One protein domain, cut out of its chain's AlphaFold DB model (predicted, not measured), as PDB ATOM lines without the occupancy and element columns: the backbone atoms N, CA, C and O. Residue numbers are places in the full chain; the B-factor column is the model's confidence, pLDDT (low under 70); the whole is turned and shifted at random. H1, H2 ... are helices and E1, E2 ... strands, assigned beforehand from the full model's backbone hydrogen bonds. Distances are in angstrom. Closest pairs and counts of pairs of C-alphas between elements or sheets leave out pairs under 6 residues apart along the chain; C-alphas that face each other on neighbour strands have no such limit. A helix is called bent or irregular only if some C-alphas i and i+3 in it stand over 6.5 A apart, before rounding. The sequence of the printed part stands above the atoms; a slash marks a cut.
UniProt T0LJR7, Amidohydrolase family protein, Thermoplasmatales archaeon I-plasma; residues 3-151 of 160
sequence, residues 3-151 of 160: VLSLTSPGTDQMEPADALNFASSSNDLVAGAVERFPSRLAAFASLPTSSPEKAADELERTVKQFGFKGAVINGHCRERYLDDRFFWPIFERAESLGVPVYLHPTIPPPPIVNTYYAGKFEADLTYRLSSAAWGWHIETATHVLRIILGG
ATOM      1  N   VAL A   3     160.824 163.930  78.195       98.12
ATOM      2  CA  VAL A   3     159.790 162.982  78.634       98.12
ATOM      3  C   VAL A   3     158.585 163.792  79.089       98.12
ATOM      4  O   VAL A   3     158.640 164.486  80.102       98.12
ATOM      5  N   LEU A   4     157.530 163.773  78.285       98.06
ATOM      6  CA  LEU A   4     156.314 164.536  78.516       98.06
ATOM      7  C   LEU A   4     155.524 163.945  79.686       98.06
ATOM      8  O   LEU A   4     155.478 162.733  79.874       98.06
ATOM      9  N   SER A   5     154.894 164.819  80.457       96.69
ATOM     10  CA  SER A   5     153.962 164.476  81.532       96.69
ATOM     11  C   SER A   5     152.880 165.550  81.584       96.69
ATOM     12  O   SER A   5     153.150 166.716  81.278       96.69
ATOM     13  N   LEU A   6     151.648 165.163  81.912       95.88
ATOM     14  CA  LEU A   6     150.561 166.119  82.091       95.88
ATOM     15  C   LEU A   6     150.844 166.980  83.323       95.88
ATOM     16  O   LEU A   6     151.188 166.465  84.384       95.88
ATOM     17  N   THR A   7     150.707 168.296  83.163       93.56
ATOM     18  CA  THR A   7     150.994 169.254  84.234       93.56
ATOM     19  C   THR A   7     150.084 169.048  85.447       93.56
ATOM     20  O   THR A   7     148.893 168.768  85.303       93.56
ATOM     21  N   SER A   8     150.638 169.258  86.642       89.88
ATOM     22  CA  SER A   8     149.894 169.280  87.907       89.88
ATOM     23  C   SER A   8     148.727 170.288  87.853       89.88
ATOM     24  O   SER A   8     148.897 171.364  87.265       89.88
ATOM     25  N   PRO A   9     147.547 169.961  88.425       87.50
ATOM     26  CA  PRO A   9     147.249 168.779  89.249       87.50
ATOM     27  C   PRO A   9     146.841 167.524  88.456       87.50
ATOM     28  O   PRO A   9     146.366 166.560  89.051       87.50
ATOM     29  N   GLY A  10     146.982 167.527  87.127       91.81
ATOM     30  CA  GLY A  10     146.571 166.412  86.279       91.81
ATOM     31  C   GLY A  10     145.109 166.021  86.504       91.81
ATOM     32  O   GLY A  10     144.225 166.874  86.572       91.81
ATOM     33  N   THR A  11     144.865 164.720  86.640       94.88
ATOM     34  CA  THR A  11     143.543 164.147  86.939       94.88
ATOM     35  C   THR A  11     143.348 163.823  88.419       94.88
ATOM     36  O   THR A  11     142.277 163.364  88.809       94.88
ATOM     37  N   ASP A  12     144.357 164.069  89.259       93.62
ATOM     38  CA  ASP A  12     144.426 163.578  90.642       93.62
ATOM     39  C   ASP A  12     143.374 164.209  91.570       93.62
ATOM     40  O   ASP A  12     143.021 163.646  92.606       93.62
ATOM     41  N   GLN A  13     142.839 165.370  91.181       92.75
ATOM     42  CA  GLN A  13     141.808 166.108  91.920       92.75
ATOM     43  C   GLN A  13     140.419 166.037  91.256       92.75
ATOM     44  O   GLN A  13     139.464 166.621  91.767       92.75
ATOM     45  N   MET A  14     140.286 165.336  90.123       93.56
ATOM     46  CA  MET A  14     139.019 165.214  89.394       93.56
ATOM     47  C   MET A  14     138.064 164.218  90.063       93.56
ATOM     48  O   MET A  14     138.468 163.351  90.844       93.56
ATOM     49  N   GLU A  15     136.777 164.317  89.731       89.94
ATOM     50  CA  GLU A  15     135.813 163.268  90.062       89.94
ATOM     51  C   GLU A  15     136.125 161.976  89.276       89.94
ATOM     52  O   GLU A  15     136.590 162.048  88.133       89.94
ATOM     53  N   PRO A  16     135.869 160.776  89.839       85.81
ATOM     54  CA  PRO A  16     136.300 159.511  89.235       85.81
ATOM     55  C   PRO A  16     135.821 159.260  87.800       85.81
ATOM     56  O   PRO A  16     136.552 158.677  87.000       85.81
ATOM     57  N   ALA A  17     134.597 159.682  87.467       83.44
ATOM     58  CA  ALA A  17     134.035 159.492  86.130       83.44
ATOM     59  C   ALA A  17     134.757 160.340  85.069       83.44
ATOM     60  O   ALA A  17     135.015 159.856  83.966       83.44
ATOM     61  N   ASP A  18     135.132 161.569  85.422       93.19
ATOM     62  CA  ASP A  18     135.798 162.504  84.514       93.19
ATOM     63  C   ASP A  18     137.288 162.182  84.372       93.19
ATOM     64  O   ASP A  18     137.843 162.263  83.273       93.19
ATOM     65  N   ALA A  19     137.920 161.742  85.466       94.88
ATOM     66  CA  ALA A  19     139.347 161.446  85.522       94.88
ATOM     67  C   ALA A  19     139.781 160.419  84.466       94.88
ATOM     68  O   ALA A  19     140.791 160.627  83.799       94.88
ATOM     69  N   LEU A  20     139.025 159.325  84.289       93.38
ATOM     70  CA  LEU A  20     139.371 158.285  83.309       93.38
ATOM     71  C   LEU A  20     139.339 158.830  81.882       93.38
ATOM     72  O   LEU A  20     140.320 158.702  81.153       93.38
ATOM     73  N   ASN A  21     138.229 159.457  81.493       95.00
ATOM     74  CA  ASN A  21     138.063 159.965  80.133       95.00
ATOM     75  C   ASN A  21     139.121 161.028  79.808       95.00
ATOM     76  O   ASN A  21     139.693 161.031  78.714       95.00
ATOM     77  N   PHE A  22     139.417 161.907  80.769       97.00
ATOM     78  CA  PHE A  22     140.446 162.927  80.609       97.00
ATOM     79  C   PHE A  22     141.851 162.321  80.510       97.00
ATOM     80  O   PHE A  22     142.623 162.718  79.637       97.00
ATOM     81  N   ALA A  23     142.183 161.346  81.361       97.75
ATOM     82  CA  ALA A  23     143.478 160.673  81.338       97.75
ATOM     83  C   ALA A  23     143.707 159.951  80.005       97.75
ATOM     84  O   ALA A  23     144.707 160.218  79.340       97.75
ATOM     85  N   SER A  24     142.763 159.109  79.571       97.19
ATOM     86  CA  SER A  24     142.912 158.334  78.334       97.19
ATOM     87  C   SER A  24     143.022 159.231  77.102       97.19
ATOM     88  O   SER A  24     143.946 159.061  76.311       97.19
ATOM     89  N   SER A  25     142.161 160.249  76.977       97.81
ATOM     90  CA  SER A  25     142.240 161.196  75.854       97.81
ATOM     91  C   SER A  25     143.536 162.015  75.858       97.81
ATOM     92  O   SER A  25     144.143 162.213  74.805       97.81
ATOM     93  N   SER A  26     144.015 162.440  77.031       98.25
ATOM     94  CA  SER A  26     145.305 163.130  77.160       98.25
ATOM     95  C   SER A  26     146.472 162.228  76.757       98.25
ATOM     96  O   SER A  26     147.371 162.665  76.036       98.25
ATOM     97  N   ASN A  27     146.452 160.964  77.182       98.75
ATOM     98  CA  ASN A  27     147.479 159.986  76.835       98.75
ATOM     99  C   ASN A  27     147.493 159.693  75.330       98.75
ATOM    100  O   ASN A  27     148.570 159.653  74.743       98.75
ATOM    101  N   ASP A  28     146.331 159.569  74.685       98.69
ATOM    102  CA  ASP A  28     146.238 159.347  73.236       98.69
ATOM    103  C   ASP A  28     146.801 160.544  72.439       98.69
ATOM    104  O   ASP A  28     147.544 160.365  71.471       98.69
ATOM    105  N   LEU A  29     146.530 161.780  72.880       98.38
ATOM    106  CA  LEU A  29     147.109 162.989  72.277       98.38
ATOM    107  C   LEU A  29     148.637 163.022  72.409       98.38
ATOM    108  O   LEU A  29     149.348 163.337  71.450       98.38
ATOM    109  N   VAL A  30     149.155 162.691  73.594       98.25
ATOM    110  CA  VAL A  30     150.600 162.636  73.845       98.25
ATOM    111  C   VAL A  30     151.250 161.502  73.048       98.25
ATOM    112  O   VAL A  30     152.344 161.694  72.517       98.25
ATOM    113  N   ALA A  31     150.577 160.360  72.892       98.62
ATOM    114  CA  ALA A  31     151.048 159.255  72.065       98.62
ATOM    115  C   ALA A  31     151.222 159.682  70.603       98.62
ATOM    116  O   ALA A  31     152.295 159.465  70.038       98.62
ATOM    117  N   GLY A  32     150.251 160.400  70.028       98.44
ATOM    118  CA  GLY A  32     150.380 160.961  68.678       98.44
ATOM    119  C   GLY A  32     151.543 161.955  68.543       98.44
ATOM    120  O   GLY A  32     152.229 161.996  67.518       98.44
ATOM    121  N   ALA A  33     151.834 162.738  69.588       98.19
ATOM    122  CA  ALA A  33     152.997 163.627  69.599       98.19
ATOM    123  C   ALA A  33     154.328 162.853  69.648       98.19
ATOM    124  O   ALA A  33     155.269 163.208  68.930       98.19
ATOM    125  N   VAL A  34     154.409 161.799  70.467       98.56
ATOM    126  CA  VAL A  34     155.582 160.914  70.563       98.56
ATOM    127  C   VAL A  34     155.822 160.187  69.242       98.56
ATOM    128  O   VAL A  34     156.952 160.185  68.760       98.56
ATOM    129  N   GLU A  35     154.773 159.655  68.613       98.38
ATOM    130  CA  GLU A  35     154.850 158.994  67.305       98.38
ATOM    131  C   GLU A  35     155.399 159.932  66.222       98.38
ATOM    132  O   GLU A  35     156.228 159.532  65.405       98.38
ATOM    133  N   ARG A  36     155.002 161.210  66.241       98.38
ATOM    134  CA  ARG A  36     155.487 162.210  65.281       98.38
ATOM    135  C   ARG A  36     156.956 162.594  65.495       98.38
ATOM    136  O   ARG A  36     157.623 162.992  64.539       98.38
ATOM    137  N   PHE A  37     157.471 162.508  66.725       98.19
ATOM    138  CA  PHE A  37     158.832 162.941  67.072       98.19
ATOM    139  C   PHE A  37     159.580 161.960  68.004       98.19
ATOM    140  O   PHE A  37     160.095 162.377  69.049       98.19
ATOM    141  N   PRO A  38     159.749 160.682  67.624       97.69
ATOM    142  CA  PRO A  38     160.162 159.615  68.545       97.69
ATOM    143  C   PRO A  38     161.631 159.706  68.990       97.69
ATOM    144  O   PRO A  38     162.010 159.158  70.019       97.69
ATOM    145  N   SER A  39     162.483 160.425  68.250       97.81
ATOM    146  CA  SER A  39     163.875 160.693  68.650       97.81
ATOM    147  C   SER A  39     164.010 161.857  69.638       97.81
ATOM    148  O   SER A  39     165.078 162.068  70.223       97.81
ATOM    149  N   ARG A  40     162.944 162.645  69.823       98.38
ATOM    150  CA  ARG A  40     162.940 163.855  70.655       98.38
ATOM    151  C   ARG A  40     161.997 163.760  71.841       98.38
ATOM    152  O   ARG A  40     162.300 164.411  72.842       98.38
ATOM    153  N   LEU A  41     160.918 162.988  71.731       98.69
ATOM    154  CA  LEU A  41     159.862 162.876  72.727       98.69
ATOM    155  C   LEU A  41     159.686 161.431  73.209       98.69
ATOM    156  O   LEU A  41     159.696 160.487  72.427       98.69
ATOM    157  N   ALA A  42     159.469 161.302  74.510       98.62
ATOM    158  CA  ALA A  42     158.887 160.149  75.183       98.62
ATOM    159  C   ALA A  42     157.790 160.660  76.133       98.62
ATOM    160  O   ALA A  42     157.609 161.873  76.251       98.62
ATOM    161  N   ALA A  43     157.070 159.778  76.824       98.75
ATOM    162  CA  ALA A  43     155.982 160.199  77.702       98.75
ATOM    163  C   ALA A  43     155.810 159.312  78.934       98.75
ATOM    164  O   ALA A  43     156.107 158.117  78.897       98.75
ATOM    165  N   PHE A  44     155.298 159.922  79.997       98.81
ATOM    166  CA  PHE A  44     154.675 159.268  81.136       98.81
ATOM    167  C   PHE A  44     153.152 159.319  80.994       98.81
ATOM    168  O   PHE A  44     152.596 160.324  80.548       98.81
ATOM    169  N   ALA A  45     152.485 158.245  81.405       98.75
ATOM    170  CA  ALA A  45     151.034 158.155  81.448       98.75
ATOM    171  C   ALA A  45     150.467 159.058  82.546       98.75
ATOM    172  O   ALA A  45     150.957 159.054  83.674       98.75
ATOM    173  N   SER A  46     149.408 159.790  82.224       98.38
ATOM    174  CA  SER A  46     148.529 160.401  83.224       98.38
ATOM    175  C   SER A  46     147.521 159.357  83.675       98.38
ATOM    176  O   SER A  46     146.999 158.627  82.830       98.38
ATOM    177  N   LEU A  47     147.250 159.268  84.977       98.31
ATOM    178  CA  LEU A  47     146.447 158.185  85.539       98.31
ATOM    179  C   LEU A  47     145.194 158.701  86.258       98.31
ATOM    180  O   LEU A  47     145.298 159.620  87.068       98.31
ATOM    181  N   PRO A  48     144.024 158.065  86.080       97.31
ATOM    182  CA  PRO A  48     142.835 158.347  86.880       97.31
ATOM    183  C   PRO A  48     142.974 157.757  88.293       97.31
ATOM    184  O   PRO A  48     142.323 156.772  88.637       97.31
ATOM    185  N   THR A  49     143.847 158.338  89.115       96.44
ATOM    186  CA  THR A  49     144.264 157.821  90.434       96.44
ATOM    187  C   THR A  49     143.120 157.642  91.432       96.44
ATOM    188  O   THR A  49     143.212 156.804  92.326       96.44
ATOM    189  N   SER A  50     141.997 158.333  91.233       95.31
ATOM    190  CA  SER A  50     140.753 158.121  91.982       95.31
ATOM    191  C   SER A  50     140.093 156.753  91.726       95.31
ATOM    192  O   SER A  50     139.188 156.360  92.459       95.31
ATOM    193  N   SER A  51     140.539 156.006  90.711       96.25
ATOM    194  CA  SER A  51     140.164 154.616  90.420       96.25
ATOM    195  C   SER A  51     141.415 153.755  90.160       96.25
ATOM    196  O   SER A  51     141.766 153.535  89.000       96.25
ATOM    197  N   PRO A  52     142.083 153.235  91.207       96.75
ATOM    198  CA  PRO A  52     143.388 152.568  91.114       96.75
ATOM    199  C   PRO A  52     143.463 151.403  90.123       96.75
ATOM    200  O   PRO A  52     144.438 151.305  89.389       96.75
ATOM    201  N   GLU A  53     142.418 150.579  90.030       97.94
ATOM    202  CA  GLU A  53     142.354 149.491  89.040       97.94
ATOM    203  C   GLU A  53     142.339 150.022  87.602       97.94
ATOM    204  O   GLU A  53     143.106 149.591  86.746       97.94
ATOM    205  N   LYS A  54     141.524 151.051  87.343       97.81
ATOM    206  CA  LYS A  54     141.474 151.709  86.029       97.81
ATOM    207  C   LYS A  54     142.780 152.438  85.716       97.81
ATOM    208  O   LYS A  54     143.187 152.493  84.562       97.81
ATOM    209  N   ALA A  55     143.436 152.999  86.729       98.31
ATOM    210  CA  ALA A  55     144.753 153.603  86.593       98.31
ATOM    211  C   ALA A  55     145.826 152.562  86.247       98.31
ATOM    212  O   ALA A  55     146.652 152.814  85.373       98.31
ATOM    213  N   ALA A  56     145.790 151.386  86.871       98.62
ATOM    214  CA  ALA A  56     146.649 150.268  86.508       98.62
ATOM    215  C   ALA A  56     146.414 149.841  85.047       98.62
ATOM    216  O   ALA A  56     147.360 149.763  84.265       98.62
ATOM    217  N   ASP A  57     145.159 149.658  84.639       98.62
ATOM    218  CA  ASP A  57     144.823 149.279  83.261       98.62
ATOM    219  C   ASP A  57     145.264 150.322  82.229       98.62
ATOM    220  O   ASP A  57     145.808 149.972  81.180       98.62
ATOM    221  N   GLU A  58     145.110 151.608  82.540       98.62
ATOM    222  CA  GLU A  58     145.564 152.696  81.674       98.62
ATOM    223  C   GLU A  58     147.101 152.777  81.595       98.62
ATOM    224  O   GLU A  58     147.659 153.015  80.517       98.62
ATOM    225  N   LEU A  59     147.811 152.514  82.699       98.88
ATOM    226  CA  LEU A  59     149.271 152.389  82.695       98.88
ATOM    227  C   LEU A  59     149.720 151.242  81.783       98.88
ATOM    228  O   LEU A  59     150.601 151.419  80.943       98.88
ATOM    229  N   GLU A  60     149.095 150.073  81.899       98.88
ATOM    230  CA  GLU A  60     149.405 148.941  81.028       98.88
ATOM    231  C   GLU A  60     149.133 149.250  79.563       98.88
ATOM    232  O   GLU A  60     149.995 148.993  78.716       98.88
ATOM    233  N   ARG A  61     147.968 149.827  79.260       98.75
ATOM    234  CA  ARG A  61     147.586 150.203  77.900       98.75
ATOM    235  C   ARG A  61     148.633 151.121  77.281       98.75
ATOM    236  O   ARG A  61     149.152 150.819  76.210       98.75
ATOM    237  N   THR A  62     148.978 152.209  77.959       98.81
ATOM    238  CA  THR A  62     149.905 153.223  77.436       98.81
ATOM    239  C   THR A  62     151.338 152.707  77.301       98.81
ATOM    240  O   THR A  62     152.014 153.003  76.313       98.81
ATOM    241  N   VAL A  63     151.807 151.876  78.234       98.88
ATOM    242  CA  VAL A  63     153.133 151.247  78.143       98.88
ATOM    243  C   VAL A  63     153.178 150.235  77.001       98.88
ATOM    244  O   VAL A  63     154.084 150.298  76.172       98.88
ATOM    245  N   LYS A  64     152.201 149.322  76.914       98.75
ATOM    246  CA  LYS A  64     152.209 148.241  75.916       98.75
ATOM    247  C   LYS A  64     151.883 148.719  74.504       98.75
ATOM    248  O   LYS A  64     152.471 148.208  73.557       98.75
ATOM    249  N   GLN A  65     150.958 149.664  74.349       98.50
ATOM    250  CA  GLN A  65     150.510 150.122  73.030       98.50
ATOM    251  C   GLN A  65     151.344 151.292  72.505       98.50
ATOM    252  O   GLN A  65     151.641 151.331  71.315       98.50
ATOM    253  N   PHE A  66     151.743 152.230  73.370       98.44
ATOM    254  CA  PHE A  66     152.407 153.473  72.950       98.44
ATOM    255  C   PHE A  66     153.878 153.559  73.367       98.44
ATOM    256  O   PHE A  66     154.574 154.506  73.001       98.44
ATOM    257  N   GLY A  67     154.379 152.594  74.142       98.44
ATOM    258  CA  GLY A  67     155.770 152.579  74.589       98.44
ATOM    259  C   GLY A  67     156.105 153.668  75.611       98.44
ATOM    260  O   GLY A  67     157.282 154.051  75.718       98.44
ATOM    261  N   PHE A  68     155.096 154.168  76.341       98.81
ATOM    262  CA  PHE A  68     155.278 155.123  77.436       98.81
ATOM    263  C   PHE A  68     156.260 154.566  78.475       98.81
ATOM    264  O   PHE A  68     156.416 153.358  78.639       98.81
ATOM    265  N   LYS A  69     156.981 155.462  79.150       98.69
ATOM    266  CA  LYS A  69     158.124 155.128  80.014       98.69
ATOM    267  C   LYS A  69     157.763 155.011  81.492       98.69
ATOM    268  O   LYS A  69     158.666 154.992  82.315       98.69
ATOM    269  N   GLY A  70     156.476 154.948  81.817       98.69
ATOM    270  CA  GLY A  70     155.955 154.915  83.182       98.69
ATOM    271  C   GLY A  70     154.724 155.799  83.333       98.69
ATOM    272  O   GLY A  70     154.084 156.135  82.338       98.69
ATOM    273  N   ALA A  71     154.448 156.232  84.560       98.69
ATOM    274  CA  ALA A  71     153.355 157.146  84.893       98.69
ATOM    275  C   ALA A  71     153.840 158.404  85.616       98.69
ATOM    276  O   ALA A  71     154.902 158.394  86.235       98.69
ATOM    277  N   VAL A  72     153.027 159.458  85.580       98.50
ATOM    278  CA  VAL A  72     153.111 160.610  86.480       98.50
ATOM    279  C   VAL A  72     151.894 160.617  87.409       98.50
ATOM    280  O   VAL A  72     150.768 160.395  86.963       98.50
ATOM    281  N   ILE A  73     152.124 160.875  88.695       98.06
ATOM    282  CA  ILE A  73     151.083 161.156  89.696       98.06
ATOM    283  C   ILE A  73     151.437 162.482  90.369       98.06
ATOM    284  O   ILE A  73     152.585 162.668  90.779       98.06
ATOM    285  N   ASN A  74     150.478 163.404  90.486       96.31
ATOM    286  CA  ASN A  74     150.715 164.730  91.058       96.31
ATOM    287  C   ASN A  74     150.328 164.765  92.542       96.31
ATOM    288  O   ASN A  74     149.246 165.224  92.907       96.31
ATOM    289  N   GLY A  75     151.239 164.311  93.404       95.38
ATOM    290  CA  GLY A  75     151.071 164.312  94.857       95.38
ATOM    291  C   GLY A  75     149.867 163.496  95.338       95.38
ATOM    292  O   GLY A  75     149.659 162.366  94.895       95.38
ATOM    293  N   HIS A  76     149.111 164.032  96.301       95.75
ATOM    294  CA  HIS A  76     147.940 163.355  96.874       95.75
ATOM    295  C   HIS A  76     146.750 163.327  95.906       95.75
ATOM    296  O   HIS A  76     146.581 164.216  95.074       95.75
ATOM    297  N   CYS A  77     145.881 162.330  96.067       95.25
ATOM    298  CA  CYS A  77     144.572 162.282  95.423       95.25
ATOM    299  C   CYS A  77     143.519 162.647  96.470       95.25
ATOM    300  O   CYS A  77     143.171 161.825  97.320       95.25
ATOM    301  N   ARG A  78     143.035 163.896  96.433       91.50
ATOM    302  CA  ARG A  78     141.994 164.415  97.340       91.50
ATOM    303  C   ARG A  78     142.282 164.099  98.815       91.50
ATOM    304  O   ARG A  78     141.475 163.472  99.497       91.50
ATOM    305  N   GLU A  79     143.461 164.508  99.280       93.94
ATOM    306  CA  GLU A  79     143.982 164.308 100.646       93.94
ATOM    307  C   GLU A  79     144.353 162.859 101.005       93.94
ATOM    308  O   GLU A  79     144.851 162.598 102.102       93.94
ATOM    309  N   ARG A  80     144.179 161.906 100.082       95.88
ATOM    310  CA  ARG A  80     144.659 160.532 100.239       95.88
ATOM    311  C   ARG A  80     146.041 160.376  99.612       95.88
ATOM    312  O   ARG A  80     146.272 160.747  98.461       95.88
ATOM    313  N   TYR A  81     146.955 159.790 100.373       97.56
ATOM    314  CA  TYR A  81     148.350 159.615  99.987       97.56
ATOM    315  C   TYR A  81     148.632 158.187  99.526       97.56
ATOM    316  O   TYR A  81     147.971 157.238  99.938       97.56
ATOM    317  N   LEU A  82     149.650 158.043  98.677       97.12
ATOM    318  CA  LEU A  82     150.003 156.781  98.012       97.12
ATOM    319  C   LEU A  82     150.542 155.676  98.944       97.12
ATOM    320  O   LEU A  82     150.808 154.575  98.478       97.12
ATOM    321  N   ASP A  83     150.711 155.943 100.238       96.50
ATOM    322  CA  ASP A  83     150.954 154.896 101.236       96.50
ATOM    323  C   ASP A  83     149.694 154.082 101.580       96.50
ATOM    324  O   ASP A  83     149.793 152.990 102.140       96.50
ATOM    325  N   ASP A  84     148.508 154.582 101.225       96.75
ATOM    326  CA  ASP A  84     147.257 153.844 101.359       96.75
ATOM    327  C   ASP A  84     147.237 152.630 100.411       96.75
ATOM    328  O   ASP A  84     147.496 152.747  99.207       96.75
ATOM    329  N   ARG A  85     146.853 151.462 100.948       94.62
ATOM    330  CA  ARG A  85     146.684 150.213 100.185       94.62
ATOM    331  C   ARG A  85     145.708 150.340  99.025       94.62
ATOM    332  O   ARG A  85     145.810 149.590  98.064       94.62
ATOM    333  N   PHE A  86     144.810 151.316  99.085       95.81
ATOM    334  CA  PHE A  86     143.957 151.700  97.972       95.81
ATOM    335  C   PHE A  86     144.735 151.861  96.654       95.81
ATOM    336  O   PHE A  86     144.243 151.433  95.618       95.81
ATOM    337  N   PHE A  87     145.952 152.416  96.675       97.25
ATOM    338  CA  PHE A  87     146.738 152.685  95.462       97.25
ATOM    339  C   PHE A  87     147.664 151.543  95.025       97.25
ATOM    340  O   PHE A  87     148.354 151.677  94.013       97.25
ATOM    341  N   TRP A  88     147.688 150.420  95.746       95.88
ATOM    342  CA  TRP A  88     148.559 149.283  95.431       95.88
ATOM    343  C   TRP A  88     148.423 148.741  94.002       95.88
ATOM    344  O   TRP A  88     149.475 148.512  93.402       95.88
ATOM    345  N   PRO A  89     147.220 148.658  93.392       97.56
ATOM    346  CA  PRO A  89     147.093 148.193  92.009       97.56
ATOM    347  C   PRO A  89     147.978 148.961  91.014       97.56
ATOM    348  O   PRO A  89     148.510 148.381  90.068       97.56
ATOM    349  N   ILE A  90     148.204 150.262  91.244       97.81
ATOM    350  CA  ILE A  90     149.073 151.091  90.396       97.81
ATOM    351  C   ILE A  90     150.539 150.671  90.552       97.81
ATOM    352  O   ILE A  90     151.245 150.516  89.553       97.81
ATOM    353  N   PHE A  91     151.002 150.482  91.790       97.25
ATOM    354  CA  PHE A  91     152.383 150.083  92.074       97.25
ATOM    355  C   PHE A  91     152.680 148.670  91.577       97.25
ATOM    356  O   PHE A  91     153.710 148.459  90.941       97.25
ATOM    357  N   GLU A  92     151.763 147.734  91.797       96.56
ATOM    358  CA  GLU A  92     151.871 146.355  91.313       96.56
ATOM    359  C   GLU A  92     151.943 146.310  89.787       96.56
ATOM    360  O   GLU A  92     152.780 145.609  89.215       96.56
ATOM    361  N   ARG A  93     151.118 147.109  89.099       98.06
ATOM    362  CA  ARG A  93     151.171 147.179  87.638       98.06
ATOM    363  C   ARG A  93     152.464 147.813  87.140       98.06
ATOM    364  O   ARG A  93     153.051 147.308  86.186       98.06
ATOM    365  N   ALA A  94     152.924 148.887  87.778       98.06
ATOM    366  CA  ALA A  94     154.193 149.526  87.442       98.06
ATOM    367  C   ALA A  94     155.379 148.562  87.621       98.06
ATOM    368  O   ALA A  94     156.221 148.455  86.726       98.06
ATOM    369  N   GLU A  95     155.403 147.803  88.721       97.12
ATOM    370  CA  GLU A  95     156.399 146.760  88.977       97.12
ATOM    371  C   GLU A  95     156.332 145.652  87.919       97.12
ATOM    372  O   GLU A  95     157.351 145.336  87.304       97.12
ATOM    373  N   SER A  96     155.139 145.116  87.639       97.88
ATOM    374  CA  SER A  96     154.948 144.062  86.634       97.88
ATOM    375  C   SER A  96     155.379 144.491  85.231       97.88
ATOM    376  O   SER A  96     155.823 143.651  84.447       97.88
ATOM    377  N   LEU A  97     155.223 145.769  84.885       98.44
ATOM    378  CA  LEU A  97     155.650 146.331  83.602       98.44
ATOM    379  C   LEU A  97     157.128 146.744  83.599       98.44
ATOM    380  O   LEU A  97     157.669 147.039  82.533       98.44
ATOM    381  N   GLY A  98     157.781 146.785  84.763       98.00
ATOM    382  CA  GLY A  98     159.156 147.253  84.914       98.00
ATOM    383  C   GLY A  98     159.325 148.742  84.606       98.00
ATOM    384  O   GLY A  98     160.356 149.138  84.059       98.00
ATOM    385  N   VAL A  99     158.319 149.569  84.913       98.56
ATOM    386  CA  VAL A  99     158.327 151.015  84.630       98.56
ATOM    387  C   VAL A  99     158.198 151.852  85.909       98.56
ATOM    388  O   VAL A  99     157.525 151.443  86.852       98.56
ATOM    389  N   PRO A 100     158.823 153.040  85.972       98.00
ATOM    390  CA  PRO A 100     158.726 153.921  87.129       98.00
ATOM    391  C   PRO A 100     157.363 154.617  87.257       98.00
ATOM    392  O   PRO A 100     156.669 154.883  86.272       98.00
ATOM    393  N   VAL A 101     157.050 155.024  88.488       97.88
ATOM    394  CA  VAL A 101     156.035 156.041  88.792       97.88
ATOM    395  C   VAL A 101     156.759 157.317  89.215       97.88
ATOM    396  O   VAL A 101     157.447 157.344  90.236       97.88
ATOM    397  N   TYR A 102     156.629 158.377  88.421       98.12
ATOM    398  CA  TYR A 102     157.134 159.703  88.749       98.12
ATOM    399  C   TYR A 102     156.133 160.437  89.649       98.12
ATOM    400  O   TYR A 102     155.043 160.802  89.212       98.12
ATOM    401  N   LEU A 103     156.517 160.671  90.905       97.88
ATOM    402  CA  LEU A 103     155.750 161.502  91.828       97.88
ATOM    403  C   LEU A 103     156.110 162.980  91.617       97.88
ATOM    404  O   LEU A 103     157.156 163.445  92.073       97.88
ATOM    405  N   HIS A 104     155.246 163.705  90.913       97.56
ATOM    406  CA  HIS A 104     155.367 165.147  90.727       97.56
ATOM    407  C   HIS A 104     154.741 165.894  91.922       97.56
ATOM    408  O   HIS A 104     153.725 165.442  92.453       97.56
ATOM    409  N   PRO A 105     155.277 167.056  92.336       96.44
ATOM    410  CA  PRO A 105     154.673 167.848  93.399       96.44
ATOM    411  C   PRO A 105     153.246 168.339  93.125       96.44
ATOM    412  O   PRO A 105     152.842 168.609  91.988       96.44
ATOM    413  N   THR A 106     152.503 168.544  94.208       94.50
ATOM    414  CA  THR A 106     151.236 169.281  94.222       94.50
ATOM    415  C   THR A 106     151.143 170.130  95.485       94.50
ATOM    416  O   THR A 106     151.961 169.989  96.397       94.50
ATOM    417  N   ILE A 107     150.179 171.049  95.528       94.69
ATOM    418  CA  ILE A 107     149.948 171.890  96.708       94.69
ATOM    419  C   ILE A 107     149.458 170.990  97.861       94.69
ATOM    420  O   ILE A 107     148.598 170.131  97.625       94.69
ATOM    421  N   PRO A 108     149.960 171.179  99.097       96.12
ATOM    422  CA  PRO A 108     149.444 170.479 100.269       96.12
ATOM    423  C   PRO A 108     147.915 170.597 100.411       96.12
ATOM    424  O   PRO A 108     147.323 171.569  99.928       96.12
ATOM    425  N   PRO A 109     147.255 169.668 101.123       95.31
ATOM    426  CA  PRO A 109     145.839 169.790 101.458       95.31
ATOM    427  C   PRO A 109     145.498 171.134 102.128       95.31
ATOM    428  O   PRO A 109     146.315 171.650 102.904       95.31
ATOM    429  N   PRO A 110     144.287 171.689 101.918       94.31
ATOM    430  CA  PRO A 110     143.889 172.972 102.499       94.31
ATOM    431  C   PRO A 110     144.136 173.104 104.013       94.31
ATOM    432  O   PRO A 110     144.625 174.158 104.428       94.31
ATOM    433  N   PRO A 111     143.900 172.075 104.859       95.50
ATOM    434  CA  PRO A 111     144.227 172.162 106.284       95.50
ATOM    435  C   PRO A 111     145.716 172.428 106.564       95.50
ATOM    436  O   PRO A 111     146.047 173.198 107.467       95.50
ATOM    437  N   ILE A 112     146.618 171.839 105.773       96.38
ATOM    438  CA  ILE A 112     148.069 172.033 105.892       96.38
ATOM    439  C   ILE A 112     148.462 173.425 105.398       96.38
ATOM    440  O   ILE A 112     149.222 174.122 106.072       96.38
ATOM    441  N   VAL A 113     147.890 173.871 104.274       97.00
ATOM    442  CA  VAL A 113     148.098 175.233 103.756       97.00
ATOM    443  C   VAL A 113     147.712 176.281 104.788       97.00
ATOM    444  O   VAL A 113     148.520 177.152 105.107       97.00
ATOM    445  N   ASN A 114     146.527 176.147 105.375       96.19
ATOM    446  CA  ASN A 114     146.012 177.092 106.361       96.19
ATOM    447  C   ASN A 114     146.837 177.121 107.654       96.19
ATOM    448  O   ASN A 114     146.888 178.153 108.316       96.19
ATOM    449  N   THR A 115     147.481 176.007 108.012       96.94
ATOM    450  CA  THR A 115     148.245 175.894 109.263       96.94
ATOM    451  C   THR A 115     149.695 176.351 109.106       96.94
ATOM    452  O   THR A 115     150.211 177.045 109.978       96.94
ATOM    453  N   TYR A 116     150.375 175.952 108.026       96.06
ATOM    454  CA  TYR A 116     151.820 176.166 107.868       96.06
ATOM    455  C   TYR A 116     152.185 177.318 106.938       96.06
ATOM    456  O   TYR A 116     153.256 177.903 107.095       96.06
ATOM    457  N   TYR A 117     151.337 177.623 105.956       97.00
ATOM    458  CA  TYR A 117     151.707 178.496 104.841       97.00
ATOM    459  C   TYR A 117     150.858 179.764 104.745       97.00
ATOM    460  O   TYR A 117     151.289 180.717 104.099       97.00
ATOM    461  N   ALA A 118     149.692 179.805 105.390       95.69
ATOM    462  CA  ALA A 118     148.899 181.019 105.540       95.69
ATOM    463  C   ALA A 118     149.402 181.869 106.721       95.69
ATOM    464  O   ALA A 118     149.869 181.354 107.737       95.69
ATOM    465  N   GLY A 119     149.290 183.192 106.602       93.38
ATOM    466  CA  GLY A 119     149.744 184.122 107.634       93.38
ATOM    467  C   GLY A 119     149.213 185.537 107.437       93.38
ATOM    468  O   GLY A 119     148.281 185.769 106.672       93.38
ATOM    469  N   LYS A 120     149.811 186.513 108.133       94.94
ATOM    470  CA  LYS A 120     149.473 187.945 107.999       94.94
ATOM    471  C   LYS A 120     150.109 188.562 106.743       94.94
ATOM    472  O   LYS A 120     150.850 189.537 106.836       94.94
ATOM    473  N   PHE A 121     149.865 187.952 105.591       96.25
ATOM    474  CA  PHE A 121     150.322 188.394 104.276       96.25
ATOM    475  C   PHE A 121     149.312 187.993 103.197       96.25
ATOM    476  O   PHE A 121     148.399 187.208 103.444       96.25
ATOM    477  N   GLU A 122     149.477 188.554 102.000       96.12
ATOM    478  CA  GLU A 122     148.545 188.390 100.883       96.12
ATOM    479  C   GLU A 122     148.354 186.924 100.457       96.12
ATOM    480  O   GLU A 122     149.263 186.089 100.540       96.12
ATOM    481  N   ALA A 123     147.169 186.624  99.920       95.06
ATOM    482  CA  ALA A 123     146.818 185.286  99.444       95.06
ATOM    483  C   ALA A 123     147.764 184.780  98.336       95.06
ATOM    484  O   ALA A 123     148.098 183.597  98.314       95.06
ATOM    485  N   ASP A 124     148.262 185.666  97.464       96.69
ATOM    486  CA  ASP A 124     149.258 185.307  96.438       96.69
ATOM    487  C   ASP A 124     150.570 184.812  97.067       96.69
ATOM    488  O   ASP A 124     151.150 183.829  96.605       96.69
ATOM    489  N   LEU A 125     151.012 185.424  98.172       96.44
ATOM    490  CA  LEU A 125     152.212 184.970  98.872       96.44
ATOM    491  C   LEU A 125     151.974 183.623  99.564       96.44
ATOM    492  O   LEU A 125     152.841 182.755  99.500       96.44
ATOM    493  N   THR A 126     150.784 183.410 100.137       97.06
ATOM    494  CA  THR A 126     150.365 182.096 100.665       97.06
ATOM    495  C   THR A 126     150.401 181.025  99.572       97.06
ATOM    496  O   THR A 126     150.953 179.942  99.774       97.06
ATOM    497  N   TYR A 127     149.868 181.327  98.386       96.19
ATOM    498  CA  TYR A 127     149.877 180.413  97.246       96.19
ATOM    499  C   TYR A 127     151.303 180.100  96.776       96.19
ATOM    500  O   TYR A 127     151.659 178.936  96.607       96.19
ATOM    501  N   ARG A 128     152.166 181.108  96.607       96.81
ATOM    502  CA  ARG A 128     153.568 180.892  96.201       96.81
ATOM    503  C   ARG A 128     154.337 180.079  97.236       96.81
ATOM    504  O   ARG A 128     155.042 179.144  96.858       96.81
ATOM    505  N   LEU A 129     154.171 180.403  98.519       97.44
ATOM    506  CA  LEU A 129     154.837 179.721  99.628       97.44
ATOM    507  C   LEU A 129     154.389 178.262  99.750       97.44
ATOM    508  O   LEU A 129     155.232 177.395  99.947       97.44
ATOM    509  N   SER A 130     153.096 177.974  99.576       97.12
ATOM    510  CA  SER A 130     152.562 176.602  99.567       97.12
ATOM    511  C   SER A 130     152.826 175.834  98.262       97.12
ATOM    512  O   SER A 130     152.665 174.614  98.235       97.12
ATOM    513  N   SER A 131     153.266 176.512  97.198       96.00
ATOM    514  CA  SER A 131     153.589 175.912  95.899       96.00
ATOM    515  C   SER A 131     155.102 175.838  95.653       96.00
ATOM    516  O   SER A 131     155.854 175.371  96.511       96.00
ATOM    517  N   ALA A 132     155.566 176.276  94.477       93.62
ATOM    518  CA  ALA A 132     156.931 176.093  93.991       93.62
ATOM    519  C   ALA A 132     158.005 176.753  94.866       93.62
ATOM    520  O   ALA A 132     159.159 176.321  94.822       93.62
ATOM    521  N   ALA A 133     157.654 177.790  95.638       96.25
ATOM    522  CA  ALA A 133     158.633 178.481  96.470       96.25
ATOM    523  C   ALA A 133     159.096 177.615  97.650       96.25
ATOM    524  O   ALA A 133     160.252 177.732  98.053       96.25
ATOM    525  N   TRP A 134     158.226 176.754  98.196       96.94
ATOM    526  CA  TRP A 134     158.586 175.891  99.325       96.94
ATOM    527  C   TRP A 134     157.682 174.659  99.487       96.94
ATOM    528  O   TRP A 134     158.173 173.530  99.469       96.94
ATOM    529  N   GLY A 135     156.371 174.861  99.639       96.94
ATOM    530  CA  GLY A 135     155.421 173.841 100.090       96.94
ATOM    531  C   GLY A 135     155.386 172.578  99.231       96.94
ATOM    532  O   GLY A 135     155.386 171.486  99.789       96.94
ATOM    533  N   TRP A 136     155.480 172.701  97.903       94.50
ATOM    534  CA  TRP A 136     155.568 171.560  96.977       94.50
ATOM    535  C   TRP A 136     156.687 170.578  97.329       94.50
ATOM    536  O   TRP A 136     156.491 169.363  97.267       94.50
ATOM    537  N   HIS A 137     157.853 171.092  97.714       96.12
ATOM    538  CA  HIS A 137     159.025 170.268  98.010       96.12
ATOM    539  C   HIS A 137     158.834 169.498  99.315       96.12
ATOM    540  O   HIS A 137     159.110 168.302  99.371       96.12
ATOM    541  N   ILE A 138     158.315 170.172 100.347       97.50
ATOM    542  CA  ILE A 138     158.072 169.571 101.665       97.50
ATOM    543  C   ILE A 138     156.938 168.548 101.605       97.50
ATOM    544  O   ILE A 138     157.058 167.466 102.179       97.50
ATOM    545  N   GLU A 139     155.874 168.863 100.871       97.31
ATOM    546  CA  GLU A 139     154.749 167.964 100.636       97.31
ATOM    547  C   GLU A 139     155.210 166.679  99.950       97.31
ATOM    548  O   GLU A 139     154.979 165.579 100.447       97.31
ATOM    549  N   THR A 140     155.954 166.818  98.849       97.75
ATOM    550  CA  THR A 140     156.455 165.673  98.081       97.75
ATOM    551  C   THR A 140     157.443 164.843  98.895       97.75
ATOM    552  O   THR A 140     157.351 163.618  98.901       97.75
ATOM    553  N   ALA A 141     158.361 165.482  99.629       97.88
ATOM    554  CA  ALA A 141     159.300 164.777 100.498       97.88
ATOM    555  C   ALA A 141     158.568 163.981 101.587       97.88
ATOM    556  O   ALA A 141     158.868 162.807 101.808       97.88
ATOM    557  N   THR A 142     157.565 164.590 102.224       98.00
ATOM    558  CA  THR A 142     156.723 163.921 103.224       98.00
ATOM    559  C   THR A 142     155.966 162.751 102.604       98.00
ATOM    560  O   THR A 142     155.935 161.665 103.179       98.00
ATOM    561  N   HIS A 143     155.413 162.927 101.404       97.88
ATOM    562  CA  HIS A 143     154.713 161.876 100.671       97.88
ATOM    563  C   HIS A 143     155.640 160.692 100.355       97.88
ATOM    564  O   HIS A 143     155.290 159.550 100.645       97.88
ATOM    565  N   VAL A 144     156.861 160.931  99.870       97.56
ATOM    566  CA  VAL A 144     157.852 159.861  99.647       97.56
ATOM    567  C   VAL A 144     158.171 159.111 100.943       97.56
ATOM    568  O   VAL A 144     158.196 157.880 100.944       97.56
ATOM    569  N   LEU A 145     158.364 159.821 102.060       97.94
ATOM    570  CA  LEU A 145     158.592 159.179 103.359       97.94
ATOM    571  C   LEU A 145     157.413 158.292 103.766       97.94
ATOM    572  O   LEU A 145     157.631 157.183 104.246       97.94
ATOM    573  N   ARG A 146     156.173 158.734 103.529       97.69
ATOM    574  CA  ARG A 146     154.981 157.915 103.775       97.69
ATOM    575  C   ARG A 146     154.974 156.649 102.923       97.69
ATOM    576  O   ARG A 146     154.726 155.585 103.471       97.69
ATOM    577  N   ILE A 147     155.301 156.729 101.630       96.38
ATOM    578  CA  ILE A 147     155.378 155.556 100.732       96.38
ATOM    579  C   ILE A 147     156.401 154.536 101.256       96.38
ATOM    580  O   ILE A 147     156.123 153.337 101.297       96.38
ATOM    581  N   ILE A 148     157.574 155.009 101.687       94.88
ATOM    582  CA  ILE A 148     158.632 154.154 102.246       94.88
ATOM    583  C   ILE A 148     158.159 153.501 103.552       94.88
ATOM    584  O   ILE A 148     158.224 152.280 103.690       94.88
ATOM    585  N   LEU A 149     157.671 154.301 104.502       95.25
ATOM    586  CA  LEU A 149     157.255 153.826 105.827       95.25
ATOM    587  C   LEU A 149     155.972 152.982 105.784       95.25
ATOM    588  O   LEU A 149     155.803 152.094 106.615       95.25
ATOM    589  N   GLY A 150     155.103 153.215 104.799       92.12
ATOM    590  CA  GLY A 150     153.917 152.408 104.508       92.12
ATOM    591  C   GLY A 150     154.238 151.047 103.882       92.12
ATOM    592  O   GLY A 150     153.349 150.213 103.726       92.12
ATOM    593  N   GLY A 151     155.507 150.795 103.543       89.06
ATOM    594  CA  GLY A 151     155.971 149.521 102.997       89.06
ATOM    595  C   GLY A 151     155.659 149.321 101.515       89.06
ATOM    596  O   GLY A 151     155.897 148.237 100.992       89.06
TER     597      GLY A 151
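This is residues 3 to 151 of the 160 residues of the protein "Amidohydrolase family protein" of Thermoplasmatales archaeon I-plasma (UniProt T0LJR7). Two short parallel strands, E2 and E3, lie at the middle, with helices H2 and H3 side by side near the strands' first residues, Ala 71 and Val 101, and with H6 near E3, closest at its last residue, His 104. H1 lies beside H2, and H4 and H5 make a corner at one end of the long axis, where residues 119 to 124 stick out. The printed part has 149 residues, with six named helices and three named strands in the order H1 E1 H2 E2 H3 E3 H4 H5 H6, and is mostly helix. It is compact, with a radius of gyration of the C-alphas of 16.0 A, and spans 51 by 33 by 28 A.

Residues 3 to 15 hold no named element. H1, residues 16 to 36, is the longest helix at 30.8 A and begins at C-alpha 16 (136.300, 159.511, 89.235). E1 is residues 41 to 43, 6.9 A. H2, residues 52 to 66, measures 20.3 A. E2, residues 71 to 74, measures 10.1 A and begins at C-alpha 71 (153.355, 157.146, 84.893). H3, residues 85 to 97, measures 19.2 A and is irregular: C-alphas 86 and 89 are 7.6 A apart. E3, residues 101 to 104, measures 9.3 A. H4 is residues 110 to 117, 9.9 A, and H5 residues 123 to 130, 10.4 A. H6, residues 135 to 149, measures 20.9 A and ends at C-alpha 149 (157.255, 153.826, 105.827).

E2 and E3 are parallel neighbours at 28 degrees, with N 102 and O 71 at 2.8 A and N 104 and O 73 at 2.9 A. E2, H3 and E3 form a strand-helix-strand unit, two parallel strands joined through a helix, with a right-handed crossover. E1 pairs with no named strand, but residues 3 to 4 pair in parallel with its residues 42 to 43, and residues 45 to 46 pair in parallel with residues 71 to 72 of E2. H2 and H3 touch, closest at the C-alphas of Ala 56 and Ile 90, 4.7 A, at a shallow tilt of 18 degrees, the same way. H1 and H2 touch, closest at the C-alphas of Ala 31 and Phe 66, 6.0 A, at a shallow tilt of 14 degrees, the same way. The closest C-alphas of E3 and H6 are those of His 104 and Thr 140, 7.5 A. H4 and H5 touch, about perpendicular at 87 degrees, closest at the C-alphas of Tyr 117 and Ser 130, 5.7 A. H5 and H6 are close but not clearly touching, with the C-alphas of Leu 129 and Gly 135 closest at 5.9 A. Every O i to N i+4 pair is within hydrogen-bond range in H2, H4, H5 and H6, against 15 of 17 in H1 and 6 of 9 in H3.

The C-alphas of Gln 65 and Lys 120 are the two farthest apart, 51.5 A. The outline is elongated, but only just. The printed part has no cut, and no link is long. The mean pLDDT of the printed part is 96.5, and no printed residue is under 70.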